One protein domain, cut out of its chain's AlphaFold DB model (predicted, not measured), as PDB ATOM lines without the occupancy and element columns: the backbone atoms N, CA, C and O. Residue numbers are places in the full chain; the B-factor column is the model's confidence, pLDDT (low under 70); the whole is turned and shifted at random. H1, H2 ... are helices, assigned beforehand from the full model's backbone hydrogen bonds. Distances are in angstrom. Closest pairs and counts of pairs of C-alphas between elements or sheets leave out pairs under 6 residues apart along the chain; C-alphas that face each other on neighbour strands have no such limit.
ATOM      1  N   ALA A  13     105.889 152.678 115.158       91.75
ATOM      2  CA  ALA A  13     106.972 153.334 115.882       91.75
ATOM      3  C   ALA A  13     107.411 152.433 117.045       91.75
ATOM      4  O   ALA A  13     106.599 152.094 117.908       91.75
ATOM      5  N   VAL A  14     108.682 152.034 117.059       93.88
ATOM      6  CA  VAL A  14     109.265 151.164 118.087       93.88
ATOM      7  C   VAL A  14     110.555 151.770 118.624       93.88
ATOM      8  O   VAL A  14     111.283 152.447 117.907       93.88
ATOM      9  N   THR A  15     110.830 151.525 119.900       95.81
ATOM     10  CA  THR A  15     112.140 151.818 120.509       95.81
ATOM     11  C   THR A  15     113.206 150.845 119.989       95.81
ATOM     12  O   THR A  15     112.866 149.756 119.523       95.81
ATOM     13  N   GLU A  16     114.493 151.184 120.118       94.25
ATOM     14  CA  GLU A  16     115.596 150.288 119.715       94.25
ATOM     15  C   GLU A  16     115.547 148.925 120.426       94.25
ATOM     16  O   GLU A  16     115.746 147.883 119.806       94.25
ATOM     17  N   GLU A  17     115.187 148.894 121.713       95.50
ATOM     18  CA  GLU A  17     115.040 147.636 122.457       95.50
ATOM     19  C   GLU A  17     113.892 146.773 121.902       95.50
ATOM     20  O   GLU A  17     114.041 145.566 121.706       95.50
ATOM     21  N   GLN A  18     112.754 147.392 121.576       94.44
ATOM     22  CA  GLN A  18     111.633 146.697 120.937       94.44
ATOM     23  C   GLN A  18     111.991 146.218 119.529       94.44
ATOM     24  O   GLN A  18     111.606 145.112 119.154       94.44
ATOM     25  N   LYS A  19     112.748 147.012 118.763       94.25
ATOM     26  CA  LYS A  19     113.259 146.625 117.444       94.25
ATOM     27  C   LYS A  19     114.129 145.374 117.545       94.25
ATOM     28  O   LYS A  19     113.875 144.412 116.822       94.25
ATOM     29  N   LEU A  20     115.076 145.337 118.484       93.88
ATOM     30  CA  LEU A  20     115.913 144.161 118.738       93.88
ATOM     31  C   LEU A  20     115.082 142.942 119.158       93.88
ATOM     32  O   LEU A  20     115.325 141.836 118.675       93.88
ATOM     33  N   ALA A  21     114.064 143.124 120.003       95.00
ATOM     34  CA  ALA A  21     113.170 142.038 120.404       95.00
ATOM     35  C   ALA A  21     112.339 141.495 119.226       95.00
ATOM     36  O   ALA A  21     112.192 140.280 119.084       95.00
ATOM     37  N   ILE A  22     111.827 142.373 118.357       93.12
ATOM     38  CA  ILE A  22     111.108 141.987 117.134       93.12
ATOM     39  C   ILE A  22     112.054 141.238 116.191       93.12
ATOM     40  O   ILE A  22     111.708 140.156 115.723       93.12
ATOM     41  N   GLN A  23     113.265 141.748 115.961       91.38
ATOM     42  CA  GLN A  23     114.276 141.073 115.143       91.38
ATOM     43  C   GLN A  23     114.644 139.697 115.706       91.38
ATOM     44  O   GLN A  23     114.694 138.721 114.955       91.38
ATOM     45  N   ALA A  24     114.840 139.583 117.022       89.38
ATOM     46  CA  ALA A  24     115.096 138.308 117.685       89.38
ATOM     47  C   ALA A  24     113.913 137.343 117.535       89.38
ATOM     48  O   ALA A  24     114.116 136.157 117.286       89.38
ATOM     49  N   PHE A  25     112.677 137.839 117.629       91.69
ATOM     50  CA  PHE A  25     111.474 137.037 117.422       91.69
ATOM     51  C   PHE A  25     111.353 136.535 115.978       91.69
ATOM     52  O   PHE A  25     111.082 135.354 115.767       91.69
ATOM     53  N   PHE A  26     111.586 137.391 114.982       92.06
ATOM     54  CA  PHE A  26     111.572 136.996 113.569       92.06
ATOM     55  C   PHE A  26     112.686 135.990 113.273       92.06
ATOM     56  O   PHE A  26     112.418 134.943 112.689       92.06
ATOM     57  N   SER A  27     113.892 136.233 113.792       80.00
ATOM     58  CA  SER A  27     115.026 135.309 113.683       80.00
ATOM     59  C   SER A  27     114.728 133.959 114.335       80.00
ATOM     60  O   SER A  27     115.030 132.917 113.768       80.00
ATOM     61  N   HIS A  28     114.087 133.954 115.509       82.81
ATOM     62  CA  HIS A  28     113.707 132.726 116.209       82.81
ATOM     63  C   HIS A  28     112.696 131.880 115.420       82.81
ATOM     64  O   HIS A  28     112.707 130.655 115.522       82.81
ATOM     65  N   ASN A  29     111.821 132.529 114.646       79.44
ATOM     66  CA  ASN A  29     110.798 131.869 113.835       79.44
ATOM     67  C   ASN A  29     111.213 131.665 112.367       79.44
ATOM     68  O   ASN A  29     110.400 131.175 111.582       79.44
ATOM     69  N   ASP A  30     112.450 132.023 112.000       66.69
ATOM     70  CA  ASP A  30     112.953 132.050 110.620       66.69
ATOM     71  C   ASP A  30     112.053 132.855 109.661       66.69
ATOM     72  O   ASP A  30     111.798 132.452 108.523       66.69
ATOM     73  N   TRP A  31     111.507 133.974 110.128       82.94
ATOM     74  CA  TRP A  31     110.744 134.892 109.286       82.94
ATOM     75  C   TRP A  31     111.666 135.969 108.724       82.94
ATOM     76  O   TRP A  31     112.484 136.532 109.450       82.94
ATOM     77  N   ASP A  32     111.510 136.266 107.432       75.62
ATOM     78  CA  ASP A  32     112.262 137.331 106.770       75.62
ATOM     79  C   ASP A  32     111.860 138.687 107.393       75.62
ATOM     80  O   ASP A  32     110.682 139.055 107.405       75.62
ATOM     81  N   GLU A  81     115.762 138.377  85.773       80.50
ATOM     82  CA  GLU A  81     117.034 137.653  85.798       80.50
ATOM     83  C   GLU A  81     117.363 137.012  87.157       80.50
ATOM     84  O   GLU A  81     117.922 135.915  87.182       80.50
ATOM     85  N   ASP A  82     116.956 137.616  88.280       87.62
ATOM     86  CA  ASP A  82     117.277 137.099  89.623       87.62
ATOM     87  C   ASP A  82     116.293 136.026  90.115       87.62
ATOM     88  O   ASP A  82     116.465 135.408  91.173       87.62
ATOM     89  N   MET A  83     115.227 135.776  89.358       92.44
ATOM     90  CA  MET A  83     114.213 134.818  89.754       92.44
ATOM     91  C   MET A  83     114.633 133.381  89.440       92.44
ATOM     92  O   MET A  83     115.018 133.015  88.328       92.44
ATOM     93  N   CYS A  84     114.456 132.498  90.421       95.56
ATOM     94  CA  CYS A  84     114.703 131.078  90.216       95.56
ATOM     95  C   CYS A  84     113.737 130.479  89.181       95.56
ATOM     96  O   CYS A  84     112.529 130.429  89.409       95.56
ATOM     97  N   GLN A  85     114.279 129.901  88.108       95.25
ATOM     98  CA  GLN A  85     113.520 129.251  87.023       95.25
ATOM     99  C   GLN A  85     112.686 128.035  87.476       95.25
ATOM    100  O   GLN A  85     111.764 127.580  86.785       95.25
ATOM    101  N   ASP A  86     113.001 127.479  88.648       95.62
ATOM    102  CA  ASP A  86     112.302 126.320  89.184       95.62
ATOM    103  C   ASP A  86     111.099 126.688  90.042       95.62
ATOM    104  O   ASP A  86     110.006 126.167  89.790       95.62
ATOM    105  N   CYS A  87     111.313 127.539  91.050       95.75
ATOM    106  CA  CYS A  87     110.303 127.903  92.043       95.75
ATOM    107  C   CYS A  87     109.639 129.260  91.793       95.75
ATOM    108  O   CYS A  87     108.639 129.538  92.448       95.75
ATOM    109  N   PHE A  88     110.170 130.075  90.877       95.00
ATOM    110  CA  PHE A  88     109.694 131.425  90.556       95.00
ATOM    111  C   PHE A  88     109.635 132.364  91.770       95.00
ATOM    112  O   PHE A  88     108.729 133.180  91.899       95.00
ATOM    113  N   CYS A  89     110.595 132.214  92.685       94.19
ATOM    114  CA  CYS A  89     110.780 133.124  93.812       94.19
ATOM    115  C   CYS A  89     112.100 133.878  93.639       94.19
ATOM    116  O   CYS A  89     113.074 133.284  93.162       94.19
ATOM    117  N   SER A  90     112.125 135.134  94.091       92.75
ATOM    118  CA  SER A  90     113.338 135.929  94.290       92.75
ATOM    119  C   SER A  90     113.394 136.395  95.757       92.75
ATOM    120  O   SER A  90     112.455 137.058  96.203       92.75
ATOM    121  N   PRO A  91     114.408 135.986  96.547       93.56
ATOM    122  CA  PRO A  91     115.411 134.970  96.218       93.56
ATOM    123  C   PRO A  91     114.795 133.565  96.092       93.56
ATOM    124  O   PRO A  91     113.650 133.310  96.500       93.56
ATOM    125  N   CYS A  92     115.570 132.614  95.562       96.25
ATOM    126  CA  CYS A  92     115.140 131.220  95.489       96.25
ATOM    127  C   CYS A  92     114.785 130.683  96.889       96.25
ATOM    128  O   CYS A  92     115.509 130.922  97.856       96.25
ATOM    129  N   VAL A  93     113.720 129.878  97.010       96.12
ATOM    130  CA  VAL A  93     113.312 129.290  98.308       96.12
ATOM    131  C   VAL A  93     114.375 128.382  98.931       96.12
ATOM    132  O   VAL A  93     114.304 128.076 100.116       96.12
ATOM    133  N   THR A  94     115.358 127.940  98.145       96.75
ATOM    134  CA  THR A  94     116.480 127.115  98.606       96.75
ATOM    135  C   THR A  94     117.764 127.895  98.870       96.75
ATOM    136  O   THR A  94     118.709 127.302  99.380       96.75
ATOM    137  N   GLN A  95     117.829 129.181  98.517       95.19
ATOM    138  CA  GLN A  95     119.048 129.987  98.643       95.19
ATOM    139  C   GLN A  95     119.376 130.276 100.109       95.19
ATOM    140  O   GLN A  95     120.505 130.069 100.549       95.19
ATOM    141  N   ASN A  96     118.363 130.656 100.888       90.12
ATOM    142  CA  ASN A  96     118.515 130.868 102.321       90.12
ATOM    143  C   ASN A  96     118.294 129.546 103.049       90.12
ATOM    144  O   ASN A  96     117.171 129.029 103.115       90.12
ATOM    145  N   ARG A  97     119.379 128.981 103.586       89.06
ATOM    146  CA  ARG A  97     119.329 127.704 104.295       89.06
ATOM    147  C   ARG A  97     118.485 127.837 105.557       89.06
ATOM    148  O   ARG A  97     118.863 128.492 106.517       89.06
ATOM    149  N   GLN A  98     117.357 127.147 105.546       93.31
ATOM    150  CA  GLN A  98     116.388 127.174 106.629       93.31
ATOM    151  C   GLN A  98     116.879 126.351 107.826       93.31
ATOM    152  O   GLN A  98     117.367 125.232 107.632       93.31
ATOM    153  N   SER A  99     116.710 126.844 109.057       91.56
ATOM    154  CA  SER A  99     117.174 126.137 110.265       91.56
ATOM    155  C   SER A  99     116.528 124.749 110.381       91.56
ATOM    156  O   SER A  99     117.192 123.728 110.599       91.56
ATOM    157  N   TRP A 100     115.229 124.681 110.076       95.31
ATOM    158  CA  TRP A 100     114.450 123.455 110.082       95.31
ATOM    159  C   TRP A 100     114.877 122.472 108.996       95.31
ATOM    160  O   TRP A 100     114.439 121.326 109.047       95.31
ATOM    161  N   LEU A 101     115.699 122.847 108.012       96.06
ATOM    162  CA  LEU A 101     116.163 121.925 106.977       96.06
ATOM    163  C   LEU A 101     117.124 120.874 107.543       96.06
ATOM    164  O   LEU A 101     117.105 119.748 107.059       96.06
ATOM    165  N   GLY A 102     117.877 121.208 108.596       95.88
ATOM    166  CA  GLY A 102     118.850 120.326 109.238       95.88
ATOM    167  C   GLY A 102     120.141 120.126 108.433       95.88
ATOM    168  O   GLY A 102     120.377 120.754 107.402       95.88
ATOM    169  N   VAL A 103     121.009 119.238 108.928       97.12
ATOM    170  CA  VAL A 103     122.343 118.942 108.356       97.12
ATOM    171  C   VAL A 103     122.358 117.805 107.331       97.12
ATOM    172  O   VAL A 103     123.406 117.496 106.778       97.12
ATOM    173  N   GLY A 104     121.206 117.192 107.055       97.31
ATOM    174  CA  GLY A 104     121.128 115.973 106.252       97.31
ATOM    175  C   GLY A 104     121.493 114.706 107.034       97.31
ATOM    176  O   GLY A 104     121.811 114.751 108.223       97.31
ATOM    177  N   GLN A 105     121.358 113.549 106.388       97.81
ATOM    178  CA  GLN A 105     121.647 112.224 106.946       97.81
ATOM    179  C   GLN A 105     122.173 111.286 105.855       97.81
ATOM    180  O   GLN A 105     121.930 111.494 104.669       97.81
ATOM    181  N   ARG A 106     122.855 110.202 106.244       98.31
ATOM    182  CA  ARG A 106     123.268 109.150 105.299       98.31
ATOM    183  C   ARG A 106     122.052 108.499 104.628       98.31
ATOM    184  O   ARG A 106     120.935 108.537 105.147       98.31
ATOM    185  N   ALA A 107     122.281 107.877 103.473       98.38
ATOM    186  CA  ALA A 107     121.238 107.199 102.710       98.38
ATOM    187  C   ALA A 107     120.529 106.127 103.553       98.38
ATOM    188  O   ALA A 107     121.145 105.157 103.985       98.38
ATOM    189  N   HIS A 108     119.225 106.304 103.782       98.44
ATOM    190  CA  HIS A 108     118.447 105.418 104.644       98.44
ATOM    191  C   HIS A 108     116.969 105.369 104.233       98.44
ATOM    192  O   HIS A 108     116.406 106.344 103.737       98.44
ATOM    193  N   VAL A 109     116.287 104.241 104.464       97.44
ATOM    194  CA  VAL A 109     114.865 104.075 104.090       97.44
ATOM    195  C   VAL A 109     113.925 105.015 104.863       97.44
ATOM    196  O   VAL A 109     112.920 105.485 104.315       97.44
ATOM    197  N   ARG A 110     114.282 105.352 106.112       97.44
ATOM    198  CA  ARG A 110     113.531 106.296 106.967       97.44
ATOM    199  C   ARG A 110     113.597 107.743 106.463       97.44
ATOM    200  O   ARG A 110     112.689 108.517 106.762       97.44
ATOM    201  N   ASN A 111     114.565 108.085 105.604       97.88
ATOM    202  CA  ASN A 111     114.666 109.419 105.001       97.88
ATOM    203  C   ASN A 111     113.416 109.784 104.192       97.88
ATOM    204  O   ASN A 111     113.111 110.960 104.019       97.88
ATOM    205  N   SER A 112     112.636 108.797 103.733       96.88
ATOM    206  CA  SER A 112     111.374 109.060 103.037       96.88
ATOM    207  C   SER A 112     110.369 109.872 103.866       96.88
ATOM    208  O   SER A 112     109.709 110.748 103.306       96.88
ATOM    209  N   GLY A 113     110.275 109.630 105.179       96.62
ATOM    210  CA  GLY A 113     109.408 110.395 106.081       96.62
ATOM    211  C   GLY A 113     109.908 111.826 106.267       96.62
ATOM    212  O   GLY A 113     109.136 112.774 106.132       96.62
ATOM    213  N   ILE A 114     111.220 111.980 106.464       97.81
ATOM    214  CA  ILE A 114     111.872 113.286 106.623       97.81
ATOM    215  C   ILE A 114     111.675 114.137 105.366       97.81
ATOM    216  O   ILE A 114     111.211 115.270 105.464       97.81
ATOM    217  N   ARG A 115     111.928 113.581 104.174       97.62
ATOM    218  CA  ARG A 115     111.726 114.297 102.906       97.62
ATOM    219  C   ARG A 115     110.286 114.766 102.728       97.62
ATOM    220  O   ARG A 115     110.077 115.916 102.368       97.62
ATOM    221  N   LYS A 116     109.292 113.915 103.021       96.12
ATOM    222  CA  LYS A 116     107.870 114.305 102.956       96.12
ATOM    223  C   LYS A 116     107.567 115.496 103.865       96.12
ATOM    224  O   LYS A 116     106.851 116.402 103.447       96.12
ATOM    225  N   LEU A 117     108.125 115.507 105.077       96.94
ATOM    226  CA  LEU A 117     107.991 116.637 105.993       96.94
ATOM    227  C   LEU A 117     108.636 117.905 105.412       96.94
ATOM    228  O   LEU A 117     107.978 118.940 105.377       96.94
ATOM    229  N   LYS A 118     109.871 117.824 104.897       97.62
ATOM    230  CA  LYS A 118     110.552 118.982 104.287       97.62
ATOM    231  C   LYS A 118     109.798 119.520 103.072       97.62
ATOM    232  O   LYS A 118     109.587 120.722 102.982       97.62
ATOM    233  N   TYR A 119     109.311 118.648 102.189       97.12
ATOM    234  CA  TYR A 119     108.488 119.063 101.049       97.12
ATOM    235  C   TYR A 119     107.228 119.805 101.488       97.12
ATOM    236  O   TYR A 119     106.874 120.797 100.868       97.12
ATOM    237  N   LYS A 120     106.571 119.370 102.571       96.00
ATOM    238  CA  LYS A 120     105.398 120.069 103.117       96.00
ATOM    239  C   LYS A 120     105.746 121.471 103.632       96.00
ATOM    240  O   LYS A 120     104.949 122.385 103.443       96.00
ATOM    241  N   LEU A 121     106.907 121.637 104.268       96.62
ATOM    242  CA  LEU A 121     107.380 122.938 104.757       96.62
ATOM    243  C   LEU A 121     107.693 123.887 103.596       96.62
ATOM    244  O   LEU A 121     107.152 124.988 103.557       96.62
ATOM    245  N   PHE A 122     108.458 123.431 102.599       97.25
ATOM    246  CA  PHE A 122     108.698 124.211 101.380       97.25
ATOM    247  C   PHE A 122     107.405 124.538 100.638       97.25
ATOM    248  O   PHE A 122     107.241 125.652 100.153       97.25
ATOM    249  N   TRP A 123     106.465 123.592 100.583       96.50
ATOM    250  CA  TRP A 123     105.188 123.819  99.926       96.50
ATOM    251  C   TRP A 123     104.414 124.981 100.552       96.50
ATOM    252  O   TRP A 123     103.875 125.819  99.830       96.50
ATOM    253  N   ARG A 124     104.397 125.040 101.890       95.31
ATOM    254  CA  ARG A 124     103.778 126.137 102.638       95.31
ATOM    255  C   ARG A 124     104.523 127.451 102.411       95.31
ATOM    256  O   ARG A 124     103.888 128.422 102.048       95.31
ATOM    257  N   MET A 125     105.851 127.461 102.509       95.38
ATOM    258  CA  MET A 125     106.644 128.672 102.258       95.38
ATOM    259  C   MET A 125     106.382 129.259 100.860       95.38
ATOM    260  O   MET A 125     106.212 130.463 100.702       95.38
ATOM    261  N   MET A 126     106.300 128.408  99.835       96.19
ATOM    262  CA  MET A 126     105.947 128.835  98.479       96.19
ATOM    263  C   MET A 126     104.507 129.346  98.371       96.19
ATOM    264  O   MET A 126     104.242 130.254  97.587       96.19
ATOM    265  N   GLN A 127     103.582 128.779  99.150       94.81
ATOM    266  CA  GLN A 127     102.209 129.268  99.230       94.81
ATOM    267  C   GLN A 127     102.164 130.665  99.845       94.81
ATOM    268  O   GLN A 127     101.526 131.547  99.277       94.81
ATOM    269  N   ASP A 128     102.870 130.863 100.955       93.56
ATOM    270  CA  ASP A 128     102.916 132.131 101.681       93.56
ATOM    271  C   ASP A 128     103.564 133.237 100.828       93.56
ATOM    272  O   ASP A 128     103.130 134.384 100.864       93.56
ATOM    273  N   ARG A 129     104.529 132.878  99.969       93.62
ATOM    274  CA  ARG A 129     105.142 133.774  98.969       93.62
ATOM    275  C   ARG A 129     104.317 133.953  97.686       93.62
ATOM    276  O   ARG A 129     104.772 134.603  96.752       93.62
ATOM    277  N   GLY A 130     103.137 133.339  97.584       93.81
ATOM    278  CA  GLY A 130     102.273 133.445  96.402       93.81
ATOM    279  C   GLY A 130     102.817 132.771  95.134       93.81
ATOM    280  O   GLY A 130     102.243 132.942  94.057       93.81
ATOM    281  N   ALA A 131     103.876 131.961  95.233       95.12
ATOM    282  CA  ALA A 131     104.549 131.354  94.081       95.12
ATOM    283  C   ALA A 131     103.606 130.467  93.250       95.12
ATOM    284  O   ALA A 131     103.676 130.450  92.019       95.12
ATOM    285  N   TRP A 132     102.666 129.785  93.916       94.81
ATOM    286  CA  TRP A 132     101.659 128.930  93.275       94.81
ATOM    287  C   TRP A 132     100.646 129.694  92.419       94.81
ATOM    288  O   TRP A 132     100.065 129.121  91.498       94.81
ATOM    289  N   SER A 133     100.459 130.981  92.702       92.31
ATOM    290  CA  SER A 133      99.578 131.867  91.942       92.31
ATOM    291  C   SER A 133     100.327 132.634  90.850       92.31
ATOM    292  O   SER A 133      99.692 133.332  90.062       92.31
ATOM    293  N   SER A 134     101.660 132.512  90.773       92.75
ATOM    294  CA  SER A 134     102.447 133.254  89.790       92.75
ATOM    295  C   SER A 134     102.093 132.819  88.355       92.75
ATOM    296  O   SER A 134     101.962 131.619  88.072       92.75
ATOM    297  N   PRO A 135     101.967 133.763  87.401       90.25
ATOM    298  CA  PRO A 135     101.649 133.428  86.013       90.25
ATOM    299  C   PRO A 135     102.648 132.447  85.388       90.25
ATOM    300  O   PRO A 135     102.269 131.578  84.602       90.25
ATOM    301  N   GLN A 136     103.926 132.561  85.752       92.62
ATOM    302  CA  GLN A 136     104.998 131.710  85.240       92.62
ATOM    303  C   GLN A 136     104.864 130.268  85.746       92.62
ATOM    304  O   GLN A 136     104.904 129.327  84.943       92.62
ATOM    305  N   TYR A 137     104.579 130.091  87.041       93.94
ATOM    306  CA  TYR A 137     104.280 128.781  87.611       93.94
ATOM    307  C   TYR A 137     103.059 128.139  86.951       93.94
ATOM    308  O   TYR A 137     103.119 126.986  86.519       93.94
ATOM    309  N   LEU A 138     101.968 128.893  86.796       89.88
ATOM    310  CA  LEU A 138     100.749 128.410  86.149       89.88
ATOM    311  C   LEU A 138     101.007 127.969  84.699       89.88
ATOM    312  O   LEU A 138     100.523 126.912  84.285       89.88
ATOM    313  N   ARG A 139     101.826 128.709  83.935       87.75
ATOM    314  CA  ARG A 139     102.262 128.298  82.587       87.75
ATOM    315  C   ARG A 139     103.063 126.992  82.626       87.75
ATOM    316  O   ARG A 139     102.773 126.093  81.833       87.75
ATOM    317  N   LYS A 140     104.035 126.855  83.540       90.44
ATOM    318  CA  LYS A 140     104.836 125.625  83.716       90.44
ATOM    319  C   LYS A 140     103.940 124.434  84.063       90.44
ATOM    320  O   LYS A 140     104.014 123.401  83.398       90.44
ATOM    321  N   LYS A 141     103.030 124.600  85.026       88.38
ATOM    322  CA  LYS A 141     102.040 123.592  85.428       88.38
ATOM    323  C   LYS A 141     101.161 123.172  84.250       88.38
ATOM    324  O   LYS A 141     101.038 121.982  83.982       88.38
ATOM    325  N   CYS A 142     100.619 124.121  83.485       83.31
ATOM    326  CA  CYS A 142      99.833 123.826  82.285       83.31
ATOM    327  C   CYS A 142     100.619 123.016  81.241       83.31
ATOM    328  O   CYS A 142     100.077 122.064  80.685       83.31
ATOM    329  N   ARG A 143     101.894 123.347  80.985       85.44
ATOM    330  CA  ARG A 143     102.745 122.591  80.046       85.44
ATOM    331  C   ARG A 143     102.963 121.150  80.503       85.44
ATOM    332  O   ARG A 143     102.835 120.238  79.692       85.44
ATOM    333  N   LEU A 144     103.242 120.946  81.791       81.75
ATOM    334  CA  LEU A 144     103.419 119.611  82.370       81.75
ATOM    335  C   LEU A 144     102.137 118.776  82.262       81.75
ATOM    336  O   LEU A 144     102.200 117.616  81.880       81.75
ATOM    337  N   LEU A 145     100.971 119.382  82.502       79.12
ATOM    338  CA  LEU A 145      99.678 118.698  82.386       79.12
ATOM    339  C   LEU A 145      99.252 118.389  80.947       79.12
ATOM    340  O   LEU A 145      98.422 117.506  80.741       79.12
ATOM    341  N   ASN A 146      99.769 119.130  79.966       74.12
ATOM    342  CA  ASN A 146      99.449 118.916  78.556       74.12
ATOM    343  C   ASN A 146     100.346 117.859  77.893       74.12
ATOM    344  O   ASN A 146      99.930 117.302  76.884       74.12
ATOM    345  N   ARG A 147     101.539 117.563  78.436       66.88
ATOM    346  CA  ARG A 147     102.446 116.544  77.869       66.88
ATOM    347  C   ARG A 147     101.855 115.133  77.888       66.88
ATOM    348  O   ARG A 147     102.105 114.378  76.959       66.88
ATOM    349  N   ASP A 148     101.040 114.815  78.889       61.00
ATOM    350  CA  ASP A 148     100.512 113.458  79.093       61.00
ATOM    351  C   ASP A 148      99.146 113.217  78.419       61.00
ATOM    352  O   ASP A 148      98.523 112.174  78.614       61.00
ATOM    353  N   ARG A 149      98.640 114.175  77.630       56.47
ATOM    354  CA  ARG A 149      97.331 114.064  76.970       56.47
ATOM    355  C   ARG A 149      97.461 113.521  75.553       56.47
ATOM    356  O   ARG A 149      97.358 114.273  74.590       56.47
ATOM    357  N   VAL A 150      97.660 112.211  75.449       56.78
ATOM    358  CA  VAL A 150      97.316 111.465  74.224       56.78
ATOM    359  C   VAL A 150      95.794 111.263  74.143       56.78
ATOM    360  O   VAL A 150      95.235 111.289  73.055       56.78
ATOM    361  N   ASP A 151      95.110 111.208  75.293       57.53
ATOM    362  CA  ASP A 151      93.651 111.122  75.375       57.53
ATOM    363  C   ASP A 151      93.041 112.452  75.841       57.53
ATOM    364  O   ASP A 151      93.512 113.076  76.795       57.53
ATOM    365  N   GLU A 152      91.930 112.866  75.222       58.50
ATOM    366  CA  GLU A 152      91.185 114.113  75.490       58.50
ATOM    367  C   GLU A 152      90.636 114.253  76.927       58.50
ATOM    368  O   GLU A 152      89.952 115.225  77.268       58.50
ATOM    369  N   THR A 153      90.935 113.307  77.817       59.25
ATOM    370  CA  THR A 153      90.481 113.353  79.201       59.25
ATOM    371  C   THR A 153      91.184 114.469  79.974       59.25
ATOM    372  O   THR A 153      92.390 114.487  80.228       59.25
ATOM    373  N   VAL A 154      90.390 115.463  80.370       58.53
ATOM    374  CA  VAL A 154      90.860 116.587  81.173       58.53
ATOM    375  C   VAL A 154      91.121 116.112  82.602       58.53
ATOM    376  O   VAL A 154      90.215 116.077  83.428       58.53
ATOM    377  N   VAL A 155      92.370 115.772  82.917       58.47
ATOM    378  CA  VAL A 155      92.798 115.517  84.299       58.47
ATOM    379  C   VAL A 155      93.031 116.854  85.010       58.47
ATOM    380  O   VAL A 155      93.864 117.650  84.566       58.47
ATOM    381  N   ILE A 156      92.313 117.116  86.112       62.16
ATOM    382  CA  ILE A 156      92.709 118.167  87.061       62.16
ATOM    383  C   ILE A 156      93.753 117.576  87.991       62.16
ATOM    384  O   ILE A 156      93.494 116.625  88.731       62.16
ATOM    385  N   VAL A 157      94.904 118.225  88.048       65.31
ATOM    386  CA  VAL A 157      95.844 118.006  89.136       65.31
ATOM    387  C   VAL A 157      95.604 119.083  90.186       65.31
ATOM    388  O   VAL A 157      95.963 120.245  90.010       65.31
ATOM    389  N   ARG A 158      94.949 118.682  91.285       71.62
ATOM    390  CA  ARG A 158      94.666 119.563  92.431       71.62
ATOM    391  C   ARG A 158      95.921 119.934  93.224       71.62
ATOM    392  O   ARG A 158      95.873 120.859  94.019       71.62
ATOM    393  N   ARG A 159      97.012 119.178  93.078       82.19
ATOM    394  CA  ARG A 159      98.218 119.347  93.897       82.19
ATOM    395  C   ARG A 159      99.295 120.099  93.136       82.19
ATOM    396  O   ARG A 159      99.523 119.835  91.961       82.19
ATOM    397  N   GLU A 160      99.977 120.990  93.835       91.12
ATOM    398  CA  GLU A 160     101.132 121.681  93.277       91.12
ATOM    399  C   GLU A 160     102.346 120.755  93.233       91.12
ATOM    400  O   GLU A 160     102.603 119.985  94.164       91.12
ATOM    401  N   GLY A 161     103.072 120.808  92.118       92.06
ATOM    402  CA  GLY A 161     104.350 120.125  91.971       92.06
ATOM    403  C   GLY A 161     105.435 120.877  92.732       92.06
ATOM    404  O   GLY A 161     105.590 122.083  92.543       92.06
ATOM    405  N   ILE A 162     106.183 120.165  93.576       94.88
ATOM    406  CA  ILE A 162     107.380 120.706  94.231       94.88
ATOM    407  C   ILE A 162     108.443 120.990  93.155       94.88
ATOM    408  O   ILE A 162     108.688 120.099  92.338       94.88
ATOM    409  N   PRO A 163     109.062 122.183  93.139       96.19
ATOM    410  CA  PRO A 163     110.053 122.560  92.134       96.19
ATOM    411  C   PRO A 163     111.360 121.769  92.272       96.19
ATOM    412  O   PRO A 163     111.702 121.292  93.360       96.19
ATOM    413  N   ASP A 164     112.110 121.660  91.174       96.31
ATOM    414  CA  ASP A 164     113.321 120.836  91.110       96.31
ATOM    415  C   ASP A 164     114.429 121.338  92.042       96.31
ATOM    416  O   ASP A 164     115.052 120.515  92.709       96.31
ATOM    417  N   CYS A 165     114.599 122.654  92.213       97.62
ATOM    418  CA  CYS A 165     115.508 123.220  93.216       97.62
ATOM    419  C   CYS A 165     115.270 122.643  94.628       97.62
ATOM    420  O   CYS A 165     116.210 122.207  95.297       97.62
ATOM    421  N   VAL A 166     114.006 122.533  95.055       97.69
ATOM    422  CA  VAL A 166     113.628 121.939  96.347       97.69
ATOM    423  C   VAL A 166     113.829 120.424  96.340       97.69
ATOM    424  O   VAL A 166     114.305 119.862  97.330       97.69
ATOM    425  N   LEU A 167     113.461 119.741  95.250       97.19
ATOM    426  CA  LEU A 167     113.656 118.295  95.137       97.19
ATOM    427  C   LEU A 167     115.138 117.931  95.242       97.19
ATOM    428  O   LEU A 167     115.467 117.028  96.004       97.19
ATOM    429  N   ASN A 168     116.010 118.627  94.520       97.75
ATOM    430  CA  ASN A 168     117.444 118.372  94.493       97.75
ATOM    431  C   ASN A 168     118.054 118.589  95.877       97.75
ATOM    432  O   ASN A 168     118.600 117.641  96.439       97.75
ATOM    433  N   LEU A 169     117.816 119.756  96.488       97.88
ATOM    434  CA  LEU A 169     118.304 120.075  97.832       97.88
ATOM    435  C   LEU A 169     117.891 119.018  98.868       97.88
ATOM    436  O   LEU A 169     118.707 118.487  99.621       97.88
ATOM    437  N   VAL A 170     116.602 118.680  98.920       98.06
ATOM    438  CA  VAL A 170     116.080 117.746  99.929       98.06
ATOM    439  C   VAL A 170     116.529 116.306  99.653       98.06
ATOM    440  O   VAL A 170     116.723 115.532 100.594       98.06
ATOM    441  N   ARG A 171     116.678 115.905  98.384       98.00
ATOM    442  CA  ARG A 171     117.146 114.560  98.014       98.00
ATOM    443  C   ARG A 171     118.638 114.384  98.250       98.00
ATOM    444  O   ARG A 171     119.011 113.267  98.602       98.00
ATOM    445  N   GLU A 172     119.427 115.439  98.094       98.12
ATOM    446  CA  GLU A 172     120.853 115.476  98.420       98.12
ATOM    447  C   GLU A 172     121.074 115.349  99.929       98.12
ATOM    448  O   GLU A 172     121.814 114.474 100.372       98.12
ATOM    449  N   LEU A 173     120.347 116.135 100.733       98.19
ATOM    450  CA  LEU A 173     120.453 116.084 102.195       98.19
ATOM    451  C   LEU A 173     119.921 114.779 102.796       98.19
ATOM    452  O   LEU A 173     120.399 114.329 103.835       98.19
ATOM    453  N   TYR A 174     118.910 114.173 102.177       98.25
ATOM    454  CA  TYR A 174     118.238 112.988 102.709       98.25
ATOM    455  C   TYR A 174     118.104 111.899 101.642       98.25
ATOM    456  O   TYR A 174     116.983 111.589 101.213       98.25
ATOM    457  N   PRO A 175     119.209 111.274 101.204       98.56
ATOM    458  CA  PRO A 175     119.194 110.397 100.052       98.56
ATOM    459  C   PRO A 175     118.457 109.083 100.302       98.56
ATOM    460  O   PRO A 175     118.307 108.618 101.439       98.56
ATOM    461  N   ASN A 176     117.956 108.483  99.223       98.38
ATOM    462  CA  ASN A 176     117.515 107.092  99.246       98.38
ATOM    463  C   ASN A 176     118.723 106.140  99.223       98.38
ATOM    464  O   ASN A 176     119.757 106.480  98.648       98.38
ATOM    465  N   PRO A 177     118.595 104.923  99.779       97.88
ATOM    466  CA  PRO A 177     119.542 103.846  99.504       97.88
ATOM    467  C   PRO A 177     119.638 103.564  97.998       97.88
ATOM    468  O   PRO A 177     118.634 103.682  97.294       97.88
ATOM    469  N   LYS A 178     120.810 103.118  97.519       97.81
ATOM    470  CA  LYS A 178     121.062 102.824  96.092       97.81
ATOM    471  C   LYS A 178     120.046 101.850  95.477       97.81
ATOM    472  O   LYS A 178     119.719 101.967  94.306       97.81
ATOM    473  N   SER A 179     119.512 100.929  96.278       97.44
ATOM    474  CA  SER A 179     118.511  99.944  95.855       97.44
ATOM    475  C   SER A 179     117.093 100.504  95.684       97.44
ATOM    476  O   SER A 179     116.218  99.791  95.199       97.44
ATOM    477  N   LYS A 180     116.822 101.752  96.098       96.69
ATOM    478  CA  LYS A 180     115.470 102.323  96.110       96.69
ATOM    479  C   LYS A 180     115.398 103.610  95.282       96.69
ATOM    480  O   LYS A 180     115.759 104.675  95.790       96.69
ATOM    481  N   PRO A 181     114.861 103.572  94.049       96.69
ATOM    482  CA  PRO A 181     114.724 104.779  93.242       96.69
ATOM    483  C   PRO A 181     113.773 105.788  93.899       96.69
ATOM    484  O   PRO A 181     112.907 105.440  94.714       96.69
ATOM    485  N   TYR A 182     113.936 107.068  93.567       95.94
ATOM    486  CA  TYR A 182     112.976 108.087  93.979       95.94
ATOM    487  C   TYR A 182     111.672 107.887  93.216       95.94
ATOM    488  O   TYR A 182     111.636 107.927  91.993       95.94
ATOM    489  N   ILE A 183     110.586 107.704  93.959       90.81
ATOM    490  CA  ILE A 183     109.249 107.649  93.381       90.81
ATOM    491  C   ILE A 183     108.741 109.088  93.318       90.81
ATOM    492  O   ILE A 183     108.648 109.757  94.352       90.81
ATOM    493  N   GLY A 184     108.469 109.566  92.102       84.12
ATOM    494  CA  GLY A 184     107.882 110.881  91.861       84.12
ATOM    495  C   GLY A 184     106.505 111.033  92.508       84.12
ATOM    496  O   GLY A 184     105.923 110.082  93.042       84.12
ATOM    497  N   HIS A 185     105.968 112.251  92.472       72.56
ATOM    498  CA  HIS A 185     104.609 112.486  92.939       72.56
ATOM    499  C   HIS A 185     103.644 111.622  92.122       72.56
ATOM    500  O   HIS A 185     103.506 111.805  90.917       72.56
ATOM    501  N   ARG A 186     102.952 110.680  92.775       66.19
ATOM    502  CA  ARG A 186     101.794 110.037  92.153       66.19
ATOM    503  C   ARG A 186     100.709 111.103  92.093       66.19
ATOM    504  O   ARG A 186     100.122 111.429  93.128       66.19
ATOM    505  N   CYS A 187     100.498 111.694  90.921       55.34
ATOM    506  CA  CYS A 187      99.313 112.497  90.673       55.34
ATOM    507  C   CYS A 187      98.109 111.589  90.915       55.34
ATOM    508  O   CYS A 187      97.787 110.736  90.095       55.34
ATOM    509  N   GLN A 188      97.471 111.732  92.076       52.22
ATOM    510  CA  GLN A 188      96.130 111.204  92.278       52.22
ATOM    511  C   GLN A 188      95.233 112.034  91.365       52.22
ATOM    512  O   GLN A 188      94.800 113.126  91.733       52.22
ATOM    513  N   SER A 189      95.058 111.570  90.130       46.91
ATOM    514  CA  SER A 189      94.127 112.146  89.175       46.91
ATOM    515  C   SER A 189      92.720 111.978  89.742       46.91
ATOM    516  O   SER A 189      92.096 110.929  89.591       46.91
ATOM    517  N   LEU A 190      92.222 112.999  90.433       45.59
ATOM    518  CA  LEU A 190      90.791 113.151  90.653       45.59
ATOM    519  C   LEU A 190      90.207 113.634  89.323       45.59
ATOM    520  O   LEU A 190      90.540 114.718  88.841       45.59
ATOM    521  N   LYS A 191      89.393 112.784  88.692       46.78
ATOM    522  CA  LYS A 191      88.658 113.113  87.469       46.78
ATOM    523  C   LYS A 191      87.573 114.139  87.806       46.78
ATOM    524  O   LYS A 191      86.461 113.769  88.152       46.78
ATOM    525  N   GLU A 192      87.880 115.424  87.708       49.38
ATOM    526  CA  GLU A 192      86.885 116.498  87.800       49.38
ATOM    527  C   GLU A 192      87.145 117.562  86.718       49.38
ATOM    528  O   GLU A 192      88.170 117.534  86.044       49.38
ATOM    529  N   LYS A 193      86.218 118.506  86.510       50.06
ATOM    530  CA  LYS A 193      86.093 119.330  85.285       50.06
ATOM    531  C   LYS A 193      86.515 120.816  85.420       50.06
ATOM    532  O   LYS A 193      85.773 121.695  85.008       50.06
TER     533      LYS A 193
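This is residues 13 to 32 and 81 to 193 of the 337 residues of an uncharacterized protein of Mytilus coruscus (UniProt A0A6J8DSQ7). Two helices running opposite ways, the long H2 and the shorter H4, pack on each other over part of H2 and make a small core amid long loops. H1 lies off at one end of the model and H3 lies toward the other, and neither touches another helix; residues 15 to 21 stick out at H1's end and residues 147 to 152 at the far end. The printed part has 133 residues with four named helices, H1 to H4 in chain order, and no named strand. The class is all helix, though just 54 of the 133 residues are in named elements. The whole is loose, with a radius of gyration of the C-alphas of 18.3 A, and elongated, spanning 63 by 38 by 29 A.

H2, the longest helix, holds residues 111 to 128 and measures 25.8 A from C-alpha 111 at (114.666, 109.419, 105.001) to C-alpha 128 at (102.916, 132.131, 101.681). H4 holds residues 164 to 173, H3 residues 135 to 147 over 18.8 A, and H1 residues 16 to 28 over 18.0 A. H1 begins at C-alpha 16, (115.596, 150.288, 119.715).

H2 touches H4 with residues 115 to 122 alone; the closest C-alphas, of Arg 115 and Val 170, are 6.3 A apart. Their lines stand at 36 degrees, only just a steep tilt, and they run opposite ways. H3 is apart from H2 and from H4. H1 is apart from H2, H3 and H4. In H1, H2, H3 and H4 every O i to N i+4 pair is within hydrogen-bond range.

The C-alphas farthest apart, of Thr 15 and Asp 151, are 63.5 A apart. Residues 33 to 80 are not printed, and C-alphas 32 and 81 are 21.5 A apart across the cut. The link from H2 to H3 is short and that from H3 to H4 is long. The mean pLDDT of the printed part is 87.6; residue 30, residues 147 to 157 and residues 186 to 193 are under 70.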